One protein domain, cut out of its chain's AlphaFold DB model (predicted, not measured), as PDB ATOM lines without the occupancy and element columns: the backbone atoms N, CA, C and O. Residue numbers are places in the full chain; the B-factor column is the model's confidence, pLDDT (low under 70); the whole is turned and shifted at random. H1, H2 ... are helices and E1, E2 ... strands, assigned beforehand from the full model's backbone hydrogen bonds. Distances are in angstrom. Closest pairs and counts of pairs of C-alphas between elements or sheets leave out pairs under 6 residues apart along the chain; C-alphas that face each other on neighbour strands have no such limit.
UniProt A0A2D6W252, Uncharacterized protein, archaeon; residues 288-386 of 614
ATOM      1  N   VAL A 288      52.159 -30.063 -36.745       87.06
ATOM      2  CA  VAL A 288      51.627 -28.745 -37.089       87.06
ATOM      3  C   VAL A 288      50.879 -28.823 -38.407       87.06
ATOM      4  O   VAL A 288      51.032 -29.759 -39.197       87.06
ATOM      5  N   ILE A 289      50.056 -27.815 -38.661       87.12
ATOM      6  CA  ILE A 289      49.446 -27.642 -39.972       87.12
ATOM      7  C   ILE A 289      50.547 -27.235 -40.948       87.12
ATOM      8  O   ILE A 289      51.222 -26.223 -40.763       87.12
ATOM      9  N   LYS A 290      50.720 -28.048 -41.986       85.31
ATOM     10  CA  LYS A 290      51.745 -27.926 -43.008       85.31
ATOM     11  C   LYS A 290      51.867 -26.499 -43.502       85.31
ATOM     12  O   LYS A 290      50.893 -25.920 -43.990       85.31
ATOM     13  N   ARG A 291      53.086 -25.958 -43.443       68.25
ATOM     14  CA  ARG A 291      53.365 -24.616 -43.947       68.25
ATOM     15  C   ARG A 291      53.144 -24.601 -45.447       68.25
ATOM     16  O   ARG A 291      53.962 -25.078 -46.240       68.25
ATOM     17  N   VAL A 292      52.060 -23.963 -45.867       68.94
ATOM     18  CA  VAL A 292      51.983 -23.477 -47.237       68.94
ATOM     19  C   VAL A 292      53.028 -22.388 -47.334       68.94
ATOM     20  O   VAL A 292      52.903 -21.355 -46.687       68.94
ATOM     21  N   LYS A 293      54.112 -22.645 -48.074       61.06
ATOM     22  CA  LYS A 293      55.168 -21.650 -48.272       61.06
ATOM     23  C   LYS A 293      54.504 -20.361 -48.746       61.06
ATOM     24  O   LYS A 293      54.031 -20.297 -49.883       61.06
ATOM     25  N   TYR A 294      54.471 -19.357 -47.870       55.66
ATOM     26  CA  TYR A 294      53.975 -18.020 -48.162       55.66
ATOM     27  C   TYR A 294      54.971 -17.346 -49.108       55.66
ATOM     28  O   TYR A 294      55.753 -16.476 -48.740       55.66
ATOM     29  N   ALA A 295      54.997 -17.813 -50.354       53.16
ATOM     30  CA  ALA A 295      55.748 -17.196 -51.421       53.16
ATOM     31  C   ALA A 295      54.992 -15.929 -51.808       53.16
ATOM     32  O   ALA A 295      54.076 -15.942 -52.634       53.16
ATOM     33  N   TYR A 296      55.355 -14.823 -51.170       53.09
ATOM     34  CA  TYR A 296      54.978 -13.516 -51.665       53.09
ATOM     35  C   TYR A 296      55.716 -13.296 -52.984       53.09
ATOM     36  O   TYR A 296      56.934 -13.445 -53.077       53.09
ATOM     37  N   SER A 297      54.978 -12.949 -54.036       55.22
ATOM     38  CA  SER A 297      55.621 -12.389 -55.228       55.22
ATOM     39  C   SER A 297      56.435 -11.152 -54.829       55.22
ATOM     40  O   SER A 297      56.099 -10.484 -53.853       55.22
ATOM     41  N   ALA A 298      57.431 -10.760 -55.630       51.56
ATOM     42  CA  ALA A 298      58.214  -9.532 -55.410       51.56
ATOM     43  C   ALA A 298      57.367  -8.240 -55.284       51.56
ATOM     44  O   ALA A 298      57.884  -7.182 -54.951       51.56
ATOM     45  N   LYS A 299      56.058  -8.312 -55.566       56.62
ATOM     46  CA  LYS A 299      55.078  -7.228 -55.417       56.62
ATOM     47  C   LYS A 299      54.159  -7.398 -54.196       56.62
ATOM     48  O   LYS A 299      53.087  -6.802 -54.172       56.62
ATOM     49  N   GLY A 300      54.502  -8.271 -53.250       62.16
ATOM     50  CA  GLY A 300      53.714  -8.529 -52.040       62.16
ATOM     51  C   GLY A 300      52.396  -9.280 -52.265       62.16
ATOM     52  O   GLY A 300      51.607  -9.415 -51.337       62.16
ATOM     53  N   LYS A 301      52.112  -9.788 -53.476       69.56
ATOM     54  CA  LYS A 301      50.905 -10.608 -53.707       69.56
ATOM     55  C   LYS A 301      51.119 -12.038 -53.224       69.56
ATOM     56  O   LYS A 301      52.129 -12.640 -53.597       69.56
ATOM     57  N   ARG A 302      50.141 -12.561 -52.474       73.75
ATOM     58  CA  ARG A 302      50.045 -13.967 -52.047       73.75
ATOM     59  C   ARG A 302      50.047 -14.906 -53.261       73.75
ATOM     60  O   ARG A 302      49.499 -14.559 -54.311       73.75
ATOM     61  N   SER A 303      50.662 -16.079 -53.125       76.94
ATOM     62  CA  SER A 303      50.642 -17.111 -54.168       76.94
ATOM     63  C   SER A 303      49.243 -17.725 -54.319       76.94
ATOM     64  O   SER A 303      48.413 -17.667 -53.409       76.94
ATOM     65  N   ALA A 304      48.973 -18.330 -55.480       80.12
ATOM     66  CA  ALA A 304      47.717 -19.044 -55.716       80.12
ATOM     67  C   ALA A 304      47.526 -20.218 -54.738       80.12
ATOM     68  O   ALA A 304      46.399 -20.495 -54.336       80.12
ATOM     69  N   ASP A 305      48.621 -20.855 -54.320       75.81
ATOM     70  CA  ASP A 305      48.602 -21.974 -53.376       75.81
ATOM     71  C   ASP A 305      48.154 -21.534 -51.980       75.81
ATOM     72  O   ASP A 305      47.329 -22.210 -51.373       75.81
ATOM     73  N   VAL A 306      48.611 -20.364 -51.510       76.69
ATOM     74  CA  VAL A 306      48.140 -19.766 -50.247       76.69
ATOM     75  C   VAL A 306      46.642 -19.490 -50.329       76.69
ATOM     76  O   VAL A 306      45.891 -19.942 -49.476       76.69
ATOM     77  N   ILE A 307      46.178 -18.837 -51.398       80.62
ATOM     78  CA  ILE A 307      44.751 -18.514 -51.571       80.62
ATOM     79  C   ILE A 307      43.888 -19.786 -51.621       80.62
ATOM     80  O   ILE A 307      42.781 -19.810 -51.085       80.62
ATOM     81  N   ASN A 308      44.363 -20.838 -52.291       84.81
ATOM     82  CA  ASN A 308      43.643 -22.107 -52.366       84.81
ATOM     83  C   ASN A 308      43.603 -22.808 -51.009       84.81
ATOM     84  O   ASN A 308      42.547 -23.302 -50.627       84.81
ATOM     85  N   PHE A 309      44.709 -22.805 -50.267       84.69
ATOM     86  CA  PHE A 309      44.748 -23.352 -48.918       84.69
ATOM     87  C   PHE A 309      43.786 -22.627 -47.979       84.69
ATOM     88  O   PHE A 309      42.978 -23.289 -47.339       84.69
ATOM     89  N   GLU A 310      43.793 -21.290 -47.962       83.88
ATOM     90  CA  GLU A 310      42.871 -20.490 -47.144       83.88
ATOM     91  C   GLU A 310      41.408 -20.862 -47.437       83.88
ATOM     92  O   GLU A 310      40.634 -21.137 -46.521       83.88
ATOM     93  N   LYS A 311      41.047 -20.989 -48.721       87.31
ATOM     94  CA  LYS A 311      39.696 -21.393 -49.140       87.31
ATOM     95  C   LYS A 311      39.317 -22.809 -48.728       87.31
ATOM     96  O   LYS A 311      38.146 -23.050 -48.448       87.31
ATOM     97  N   GLU A 312      40.240 -23.764 -48.778       87.88
ATOM     98  CA  GLU A 312      39.956 -25.125 -48.318       87.88
ATOM     99  C   GLU A 312      39.894 -25.184 -46.787       87.88
ATOM    100  O   GLU A 312      39.063 -25.900 -46.234       87.88
ATOM    101  N   TYR A 313      40.721 -24.398 -46.095       86.06
ATOM    102  CA  TYR A 313      40.747 -24.320 -44.637       86.06
ATOM    103  C   TYR A 313      39.436 -23.765 -44.070       86.06
ATOM    104  O   TYR A 313      38.880 -24.299 -43.112       86.06
ATOM    105  N   GLU A 314      38.875 -22.743 -44.713       87.06
ATOM    106  CA  GLU A 314      37.574 -22.172 -44.345       87.06
ATOM    107  C   GLU A 314      36.402 -23.155 -44.521       87.06
ATOM    108  O   GLU A 314      35.331 -22.954 -43.944       87.06
ATOM    109  N   LYS A 315      36.585 -24.238 -45.291       88.44
ATOM    110  CA  LYS A 315      35.580 -25.300 -45.470       88.44
ATOM    111  C   LYS A 315      35.649 -26.385 -44.396       88.44
ATOM    112  O   LYS A 315      34.819 -27.299 -44.425       88.44
ATOM    113  N   LEU A 316      36.615 -26.331 -43.475       84.88
ATOM    114  CA  LEU A 316      36.758 -27.355 -42.445       84.88
ATOM    115  C   LEU A 316      35.503 -27.434 -41.556       84.88
ATOM    116  O   LEU A 316      34.891 -26.410 -41.229       84.88
ATOM    117  N   PRO A 317      35.106 -28.641 -41.115       79.75
ATOM    118  CA  PRO A 317      34.005 -28.792 -40.175       79.75
ATOM    119  C   PRO A 317      34.260 -27.990 -38.895       79.75
ATOM    120  O   PRO A 317      35.317 -28.103 -38.278       79.75
ATOM    121  N   ASN A 318      33.258 -27.222 -38.463       79.12
ATOM    122  CA  ASN A 318      33.344 -26.335 -37.296       79.12
ATOM    123  C   ASN A 318      34.387 -25.215 -37.433       79.12
ATOM    124  O   ASN A 318      34.808 -24.657 -36.419       79.12
ATOM    125  N   PHE A 319      34.793 -24.863 -38.659       80.44
ATOM    126  CA  PHE A 319      35.644 -23.706 -38.873       80.44
ATOM    127  C   PHE A 319      34.985 -22.447 -38.310       80.44
ATOM    128  O   PHE A 319      33.838 -22.104 -38.610       80.44
ATOM    129  N   LYS A 320      35.749 -21.751 -37.479       78.06
ATOM    130  CA  LYS A 320      35.440 -20.422 -36.993       78.06
ATOM    131  C   LYS A 320      36.764 -19.711 -36.794       78.06
ATOM    132  O   LYS A 320      37.662 -20.269 -36.172       78.06
ATOM    133  N   TRP A 321      36.846 -18.488 -37.293       74.62
ATOM    134  CA  TRP A 321      37.946 -17.594 -36.972       74.62
ATOM    135  C   TRP A 321      38.001 -17.373 -35.465       74.62
ATOM    136  O   TRP A 321      37.039 -16.870 -34.867       74.62
ATOM    137  N   LEU A 322      39.102 -17.792 -34.848       69.88
ATOM    138  CA  LEU A 322      39.350 -17.490 -33.449       69.88
ATOM    139  C   LEU A 322      39.938 -16.084 -33.338       69.88
ATOM    140  O   LEU A 322      40.637 -15.596 -34.225       69.88
ATOM    141  N   LYS A 323      39.608 -15.395 -32.246       63.38
ATOM    142  CA  LYS A 323      40.186 -14.082 -31.973       63.38
ATOM    143  C   LYS A 323      41.658 -14.292 -31.621       63.38
ATOM    144  O   LYS A 323      41.926 -14.878 -30.579       63.38
ATOM    145  N   GLY A 324      42.551 -13.789 -32.470       63.94
ATOM    146  CA  GLY A 324      43.987 -14.024 -32.353       63.94
ATOM    147  C   GLY A 324      44.526 -15.067 -33.330       63.94
ATOM    148  O   GLY A 324      45.553 -15.630 -33.049       63.94
ATOM    149  N   GLU A 325      43.873 -15.365 -34.453       74.19
ATOM    150  CA  GLU A 325      44.564 -16.034 -35.570       74.19
ATOM    151  C   GLU A 325      44.959 -14.983 -36.603       74.19
ATOM    152  O   GLU A 325      44.106 -14.197 -37.025       74.19
ATOM    153  N   GLU A 326      46.230 -14.954 -37.011       78.06
ATOM    154  CA  GLU A 326      46.699 -14.037 -38.054       78.06
ATOM    155  C   GLU A 326      46.159 -14.449 -39.435       78.06
ATOM    156  O   GLU A 326      45.804 -13.607 -40.264       78.06
ATOM    157  N   SER A 327      46.095 -15.754 -39.714       82.88
ATOM    158  CA  SER A 327      45.649 -16.325 -40.993       82.88
ATOM    159  C   SER A 327      45.234 -17.795 -40.828       82.88
ATOM    160  O   SER A 327      45.532 -18.397 -39.797       82.88
ATOM    161  N   PRO A 328      44.553 -18.418 -41.813       84.50
ATOM    162  CA  PRO A 328      44.124 -19.808 -41.697       84.50
ATOM    163  C   PRO A 328      45.333 -20.720 -41.494       84.50
ATOM    164  O   PRO A 328      46.282 -20.676 -42.274       84.50
ATOM    165  N   GLY A 329      45.296 -21.531 -40.440       83.69
ATOM    166  CA  GLY A 329      46.392 -22.427 -40.077       83.69
ATOM    167  C   GLY A 329      47.542 -21.773 -39.304       83.69
ATOM    168  O   GLY A 329      48.483 -22.492 -38.976       83.69
ATOM    169  N   LEU A 330      47.460 -20.473 -38.992       85.19
ATOM    170  CA  LEU A 330      48.430 -19.745 -38.170       85.19
ATOM    171  C   LEU A 330      47.803 -19.226 -36.863       85.19
ATOM    172  O   LEU A 330      46.602 -18.957 -36.809       85.19
ATOM    173  N   ASP A 331      48.620 -19.078 -35.823       76.81
ATOM    174  CA  ASP A 331      48.267 -18.449 -34.546       76.81
ATOM    175  C   ASP A 331      48.353 -16.908 -34.604       76.81
ATOM    176  O   ASP A 331      48.442 -16.316 -35.684       76.81
ATOM    177  N   GLU A 332      48.287 -16.236 -33.451       72.06
ATOM    178  CA  GLU A 332      48.344 -14.768 -33.339       72.06
ATOM    179  C   GLU A 332      49.671 -14.157 -33.797       72.06
ATOM    180  O   GLU A 332      49.708 -12.964 -34.099       72.06
ATOM    181  N   ASN A 333      50.736 -14.957 -33.846       67.12
ATOM    182  CA  ASN A 333      52.100 -14.528 -34.142       67.12
ATOM    183  C   ASN A 333      52.561 -15.000 -35.530       67.12
ATOM    184  O   ASN A 333      53.741 -14.884 -35.866       67.12
ATOM    185  N   GLY A 334      51.663 -15.584 -36.326       72.12
ATOM    186  CA  GLY A 334      51.998 -16.120 -37.642       72.12
ATOM    187  C   GLY A 334      52.706 -17.471 -37.610       72.12
ATOM    188  O   GLY A 334      53.299 -17.896 -38.613       72.12
ATOM    189  N   MET A 335      52.654 -18.175 -36.478       76.38
ATOM    190  CA  MET A 335      53.215 -19.514 -36.345       76.38
ATOM    191  C   MET A 335      52.186 -20.575 -36.733       76.38
ATOM    192  O   MET A 335      51.001 -20.399 -36.469       76.38
ATOM    193  N   PRO A 336      52.597 -21.691 -37.358       82.62
ATOM    194  CA  PRO A 336      51.682 -22.780 -37.690       82.62
ATOM    195  C   PRO A 336      50.973 -23.342 -36.454       82.62
ATOM    196  O   PRO A 336      51.613 -23.627 -35.444       82.62
ATOM    197  N   LEU A 337      49.660 -23.556 -36.546       86.81
ATOM    198  CA  LEU A 337      48.889 -24.130 -35.445       86.81
ATOM    199  C   LEU A 337      49.306 -25.581 -35.176       86.81
ATOM    200  O   LEU A 337      49.380 -26.403 -36.093       86.81
ATOM    201  N   GLU A 338      49.495 -25.912 -33.899       87.06
ATOM    202  CA  GLU A 338      49.695 -27.291 -33.454       87.06
ATOM    203  C   GLU A 338      48.401 -28.111 -33.576       87.06
ATOM    204  O   GLU A 338      47.296 -27.643 -33.266       87.06
ATOM    205  N   VAL A 339      48.541 -29.376 -33.973       91.00
ATOM    206  CA  VAL A 339      47.447 -30.344 -34.098       91.00
ATOM    207  C   VAL A 339      47.765 -31.621 -33.341       91.00
ATOM    208  O   VAL A 339      48.893 -32.080 -33.366       91.00
ATOM    209  N   ALA A 340      46.785 -32.224 -32.677       90.06
ATOM    210  CA  ALA A 340      46.942 -33.465 -31.927       90.06
ATOM    211  C   ALA A 340      47.593 -34.571 -32.774       90.06
ATOM    212  O   ALA A 340      47.174 -34.802 -33.910       90.06
ATOM    213  N   ASP A 341      48.555 -35.277 -32.184       87.88
ATOM    214  CA  ASP A 341      49.163 -36.488 -32.730       87.88
ATOM    215  C   ASP A 341      48.329 -37.729 -32.380       87.88
ATOM    216  O   ASP A 341      47.321 -37.675 -31.659       87.88
ATOM    217  N   ASP A 342      48.739 -38.885 -32.907       84.56
ATOM    218  CA  ASP A 342      48.067 -40.142 -32.592       84.56
ATOM    219  C   ASP A 342      48.226 -40.493 -31.105       84.56
ATOM    220  O   ASP A 342      49.304 -40.809 -30.598       84.56
ATOM    221  N   GLY A 343      47.102 -40.466 -30.392       79.56
ATOM    222  CA  GLY A 343      47.048 -40.784 -28.976       79.56
ATOM    223  C   GLY A 343      47.251 -39.596 -28.041       79.56
ATOM    224  O   GLY A 343      47.389 -39.848 -26.839       79.56
ATOM    225  N   PHE A 344      47.192 -38.358 -28.543       83.88
ATOM    226  CA  PHE A 344      47.148 -37.142 -27.732       83.88
ATOM    227  C   PHE A 344      46.041 -37.204 -26.665       83.88
ATOM    228  O   PHE A 344      44.877 -37.496 -26.964       83.88
ATOM    229  N   VAL A 345      46.383 -36.909 -25.406       81.81
ATOM    230  CA  VAL A 345      45.430 -36.868 -24.284       81.81
ATOM    231  C   VAL A 345      45.584 -35.564 -23.511       81.81
ATOM    232  O   VAL A 345      46.636 -35.297 -22.935       81.81
ATOM    233  N   PHE A 346      44.499 -34.799 -23.405       78.81
ATOM    234  CA  PHE A 346      44.441 -33.578 -22.605       78.81
ATOM    235  C   PHE A 346      43.248 -33.622 -21.647       78.81
ATOM    236  O   PHE A 346      42.121 -33.907 -22.049       78.81
ATOM    237  N   ASN A 347      43.502 -33.382 -20.356       75.50
ATOM    238  CA  ASN A 347      42.511 -33.491 -19.274       75.50
ATOM    239  C   ASN A 347      41.735 -34.826 -19.262       75.50
ATOM    240  O   ASN A 347      40.534 -34.857 -19.007       75.50
ATOM    241  N   GLY A 348      42.420 -35.939 -19.552       79.31
ATOM    242  CA  GLY A 348      41.823 -37.281 -19.570       79.31
ATOM    243  C   GLY A 348      40.966 -37.589 -20.803       79.31
ATOM    244  O   GLY A 348      40.460 -38.703 -20.918       79.31
ATOM    245  N   ILE A 349      40.831 -36.643 -21.735       82.31
ATOM    246  CA  ILE A 349      40.142 -36.829 -23.013       82.31
ATOM    247  C   ILE A 349      41.195 -37.094 -24.087       82.31
ATOM    248  O   ILE A 349      42.145 -36.323 -24.230       82.31
ATOM    249  N   ARG A 350      41.027 -38.188 -24.833       86.50
ATOM    250  CA  ARG A 350      41.823 -38.476 -26.030       86.50
ATOM    251  C   ARG A 350      41.229 -37.726 -27.220       86.50
ATOM    252  O   ARG A 350      40.020 -37.800 -27.426       86.50
ATOM    253  N   TYR A 351      42.075 -37.050 -27.987       87.00
ATOM    254  CA  TYR A 351      41.682 -36.347 -29.208       87.00
ATOM    255  C   TYR A 351      42.153 -37.118 -30.442       87.00
ATOM    256  O   TYR A 351      43.102 -37.897 -30.366       87.00
ATOM    257  N   GLU A 352      41.444 -36.945 -31.557       91.25
ATOM    258  CA  GLU A 352      41.820 -37.553 -32.835       91.25
ATOM    259  C   GLU A 352      42.998 -36.801 -33.457       91.25
ATOM    260  O   GLU A 352      43.137 -35.587 -33.263       91.25
ATOM    261  N   LYS A 353      43.827 -37.511 -34.226       92.19
ATOM    262  CA  LYS A 353      44.924 -36.898 -34.974       92.19
ATOM    263  C   LYS A 353      44.401 -35.763 -35.866       92.19
ATOM    264  O   LYS A 353      43.325 -35.874 -36.449       92.19
ATOM    265  N   GLY A 354      45.140 -34.659 -35.945       91.00
ATOM    266  CA  GLY A 354      44.729 -33.480 -36.711       91.00
ATOM    267  C   GLY A 354      43.770 -32.547 -35.979       91.00
ATOM    268  O   GLY A 354      43.333 -31.555 -36.555       91.00
ATOM    269  N   THR A 355      43.425 -32.825 -34.718       92.25
ATOM    270  CA  THR A 355      42.627 -31.893 -33.912       92.25
ATOM    271  C   THR A 355      43.440 -30.644 -33.570       92.25
ATOM    272  O   THR A 355      44.462 -30.766 -32.907       92.25
ATOM    273  N   VAL A 356      42.984 -29.446 -33.937       89.69
ATOM    274  CA  VAL A 356      43.690 -28.185 -33.644       89.69
ATOM    275  C   VAL A 356      43.756 -27.950 -32.132       89.69
ATOM    276  O   VAL A 356      42.726 -27.833 -31.463       89.69
ATOM    277  N   LEU A 357      44.972 -27.886 -31.579       86.00
ATOM    278  CA  LEU A 357      45.188 -27.847 -30.129       86.00
ATOM    279  C   LEU A 357      44.787 -26.508 -29.504       86.00
ATOM    280  O   LEU A 357      44.276 -26.490 -28.380       86.00
ATOM    281  N   LEU A 358      44.926 -25.401 -30.241       83.75
ATOM    282  CA  LEU A 358      44.508 -24.068 -29.793       83.75
ATOM    283  C   LEU A 358      43.031 -24.054 -29.354       83.75
ATOM    284  O   LEU A 358      42.688 -23.491 -28.313       83.75
ATOM    285  N   ASP A 359      42.165 -24.765 -30.079       83.06
ATOM    286  CA  ASP A 359      40.732 -24.885 -29.779       83.06
ATOM    287  C   ASP A 359      40.475 -25.642 -28.469       83.06
ATOM    288  O   ASP A 359      39.505 -25.373 -27.754       83.06
ATOM    289  N   ILE A 360      41.342 -26.604 -28.143       81.31
ATOM    290  CA  ILE A 360      41.277 -27.389 -26.907       81.31
ATOM    291  C   ILE A 360      41.711 -26.529 -25.718       81.31
ATOM    292  O   ILE A 360      41.045 -26.539 -24.677       81.31
ATOM    293  N   TYR A 361      42.807 -25.780 -25.858       75.62
ATOM    294  CA  TYR A 361      43.339 -24.945 -24.780       75.62
ATOM    295  C   TYR A 361      42.409 -23.774 -24.457       75.62
ATOM    296  O   TYR A 361      42.111 -23.509 -23.288       75.62
ATOM    297  N   ASN A 362      41.857 -23.145 -25.492       69.00
ATOM    298  CA  ASN A 362      41.019 -21.963 -25.350       69.00
ATOM    299  C   ASN A 362      39.602 -22.252 -24.826       69.00
ATOM    300  O   ASN A 362      38.956 -21.358 -24.273       69.00
ATOM    301  N   LYS A 363      39.129 -23.506 -24.880       63.31
ATOM    302  CA  LYS A 363      37.833 -23.928 -24.309       63.31
ATOM    303  C   LYS A 363      37.664 -23.639 -22.813       63.31
ATOM    304  O   LYS A 363      36.535 -23.524 -22.344       63.31
ATOM    305  N   ASN A 364      38.755 -23.518 -22.054       52.06
ATOM    306  CA  ASN A 364      38.697 -23.266 -20.609       52.06
ATOM    307  C   ASN A 364      38.681 -21.769 -20.242       52.06
ATOM    308  O   ASN A 364      38.591 -21.425 -19.060       52.06
ATOM    309  N   VAL A 365      38.738 -20.868 -21.229       54.03
ATOM    310  CA  VAL A 365      38.697 -19.419 -21.006       54.03
ATOM    311  C   VAL A 365      37.238 -18.960 -20.888       54.03
ATOM    312  O   VAL A 365      36.473 -18.958 -21.853       54.03
ATOM    313  N   LYS A 366      36.822 -18.569 -19.675       41.84
ATOM    314  CA  LYS A 366      35.457 -18.082 -19.396       41.84
ATOM    315  C   LYS A 366      35.080 -16.909 -20.311       41.84
ATOM    316  O   LYS A 366      35.695 -15.852 -20.238       41.84
ATOM    317  N   GLY A 367      34.003 -17.075 -21.081       46.66
ATOM    318  CA  GLY A 367      33.410 -16.023 -21.921       46.66
ATOM    319  C   GLY A 367      33.785 -16.092 -23.400       46.66
ATOM    320  O   GLY A 367      33.305 -15.275 -24.182       46.66
ATOM    321  N   ALA A 368      34.604 -17.060 -23.801       49.44
ATOM    322  CA  ALA A 368      34.982 -17.199 -25.189       49.44
ATOM    323  C   ALA A 368      33.967 -18.048 -25.980       49.44
ATOM    324  O   ALA A 368      33.515 -19.100 -25.529       49.44
ATOM    325  N   ILE A 369      33.561 -17.551 -27.152       47.50
ATOM    326  CA  ILE A 369      32.538 -18.164 -28.012       47.50
ATOM    327  C   ILE A 369      33.204 -19.249 -28.872       47.50
ATOM    328  O   ILE A 369      33.380 -19.055 -30.077       47.50
ATOM    329  N   TYR A 370      33.608 -20.365 -28.270       55.41
ATOM    330  CA  TYR A 370      34.213 -21.487 -28.998       55.41
ATOM    331  C   TYR A 370      33.211 -22.617 -29.222       55.41
ATOM    332  O   TYR A 370      32.274 -22.797 -28.447       55.41
ATOM    333  N   SER A 371      33.379 -23.352 -30.322       54.06
ATOM    334  CA  SER A 371      32.573 -24.531 -30.618       54.06
ATOM    335  C   SER A 371      32.828 -25.620 -29.573       54.06
ATOM    336  O   SER A 371      33.962 -25.877 -29.166       54.06
ATOM    337  N   ASP A 372      31.779 -26.352 -29.194       65.75
ATOM    338  CA  ASP A 372      31.885 -27.540 -28.330       65.75
ATOM    339  C   ASP A 372      32.764 -28.645 -28.937       65.75
ATOM    340  O   ASP A 372      33.081 -29.639 -28.279       65.75
ATOM    341  N   ARG A 373      33.203 -28.484 -30.187       79.25
ATOM    342  CA  ARG A 373      34.068 -29.402 -30.919       79.25
ATOM    343  C   ARG A 373      35.261 -28.628 -31.489       79.25
ATOM    344  O   ARG A 373      35.020 -27.684 -32.241       79.25
ATOM    345  N   PRO A 374      36.501 -28.996 -31.125       86.50
ATOM    346  CA  PRO A 374      37.705 -28.491 -31.779       86.50
ATOM    347  C   PRO A 374      37.669 -28.748 -33.292       86.50
ATOM    348  O   PRO A 374      37.076 -29.738 -33.732       86.50
ATOM    349  N   ARG A 375      38.300 -27.877 -34.080       90.19
ATOM    350  CA  ARG A 375      38.540 -28.090 -35.510       90.19
ATOM    351  C   ARG A 375      39.451 -29.299 -35.701       90.19
ATOM    352  O   ARG A 375      40.295 -29.599 -34.857       90.19
ATOM    353  N   SER A 376      39.281 -29.978 -36.826       91.69
ATOM    354  CA  SER A 376      40.152 -31.066 -37.260       91.69
ATOM    355  C   SER A 376      40.555 -30.826 -38.709       91.69
ATOM    356  O   SER A 376      39.720 -30.407 -39.514       91.69
ATOM    357  N   VAL A 377      41.830 -31.050 -39.019       91.38
ATOM    358  CA  VAL A 377      42.396 -30.881 -40.362       91.38
ATOM    359  C   VAL A 377      42.642 -32.241 -41.028       91.38
ATOM    360  O   VAL A 377      42.910 -33.226 -40.334       91.38
ATOM    361  N   PRO A 378      42.580 -32.325 -42.370       92.62
ATOM    362  CA  PRO A 378      42.980 -33.520 -43.102       92.62
ATOM    363  C   PRO A 378      44.404 -33.951 -42.748       92.62
ATOM    364  O   PRO A 378      45.294 -33.112 -42.640       92.62
ATOM    365  N   HIS A 379      44.643 -35.260 -42.642       91.25
ATOM    366  CA  HIS A 379      45.967 -35.786 -42.292       91.25
ATOM    367  C   HIS A 379      47.065 -35.371 -43.283       91.25
ATOM    368  O   HIS A 379      48.207 -35.186 -42.879       91.25
ATOM    369  N   ASP A 380      46.720 -35.168 -44.555       89.62
ATOM    370  CA  ASP A 380      47.664 -34.734 -45.595       89.62
ATOM    371  C   ASP A 380      48.134 -33.278 -45.411       89.62
ATOM    372  O   ASP A 380      49.060 -32.825 -46.089       89.62
ATOM    373  N   TRP A 381      47.479 -32.527 -44.521       90.00
ATOM    374  CA  TRP A 381      47.864 -31.171 -44.128       90.00
ATOM    375  C   TRP A 381      48.679 -31.157 -42.845       90.00
ATOM    376  O   TRP A 381      48.957 -30.084 -42.334       90.00
ATOM    377  N   ILE A 382      49.022 -32.315 -42.297       90.12
ATOM    378  CA  ILE A 382      49.791 -32.413 -41.067       90.12
ATOM    379  C   ILE A 382      51.229 -32.726 -41.446       90.12
ATOM    380  O   ILE A 382      51.489 -33.654 -42.215       90.12
ATOM    381  N   GLU A 383      52.164 -31.966 -40.899       87.19
ATOM    382  CA  GLU A 383      53.578 -32.308 -40.957       87.19
ATOM    383  C   GLU A 383      54.196 -32.229 -39.567       87.19
ATOM    384  O   GLU A 383      53.692 -31.543 -38.678       87.19
ATOM    385  N   GLU A 384      55.275 -32.975 -39.368       81.38
ATOM    386  CA  GLU A 384      56.093 -32.803 -38.177       81.38
ATOM    387  C   GLU A 384      56.799 -31.452 -38.280       81.38
ATOM    388  O   GLU A 384      57.413 -31.145 -39.306       81.38
ATOM    389  N   CYS A 385      56.684 -30.638 -37.234       75.50
ATOM    390  CA  CYS A 385      57.408 -29.386 -37.161       75.50
ATOM    391  C   CYS A 385      58.901 -29.676 -37.244       75.50
ATOM    392  O   CYS A 385      59.445 -30.461 -36.465       75.50
ATOM    393  N   ASP A 386      59.574 -29.009 -38.174       69.00
ATOM    394  CA  ASP A 386      61.007 -29.151 -38.291       69.00
ATOM    395  C   ASP A 386      61.709 -28.708 -36.997       69.00
ATOM    396  O   ASP A 386      61.377 -27.675 -36.413       69.00
TER     397      ASP A 386
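AT A GLANCE: This is residues 288 to 386 of the 614 residues of an uncharacterized protein of archaeon (UniProt A0A2D6W252). The printed part has little regular structure: it is an elongated winding of loops, with helix H1 toward one end of the long axis, the shorter H2 toward the other, and the short strand E1 beside the first residues. The loops at Lys 299 and Gly 348 reach farthest along it. Its 99 residues include H1, H2 and E1, in that order; these hold only 19 residues, mostly helix. It is compact, with a radius of gyration of the C-alphas of 14.1 A, and spans 48 by 30 by 23 A.

IN THESE COORDINATES: H1, residues 304 to 313, begins at C-alpha 304 (47.717, -19.044, -55.716) and measures 14.1 A. H2 is residues 357 to 362. E1, residues 382 to 384, ends at C-alpha 384 (56.093, -32.803, -38.177).

HOW THE PARTS SIT: Residues 288 to 289 pair antiparallel with residues 382 to 383 of E1, which pairs with no named strand. H1, H2 and E1 are apart from one another. In H1 and H2 every O i to N i+4 pair is within hydrogen-bond range.

THE WHOLE: The C-alphas of Lys 299 and Gly 348, the two farthest apart, are 48.6 A apart. The printed part has no cut. Both links are long, 43 and 19 residues. Residues 291 to 301 and 362 to 372 are among those with pLDDT under 70.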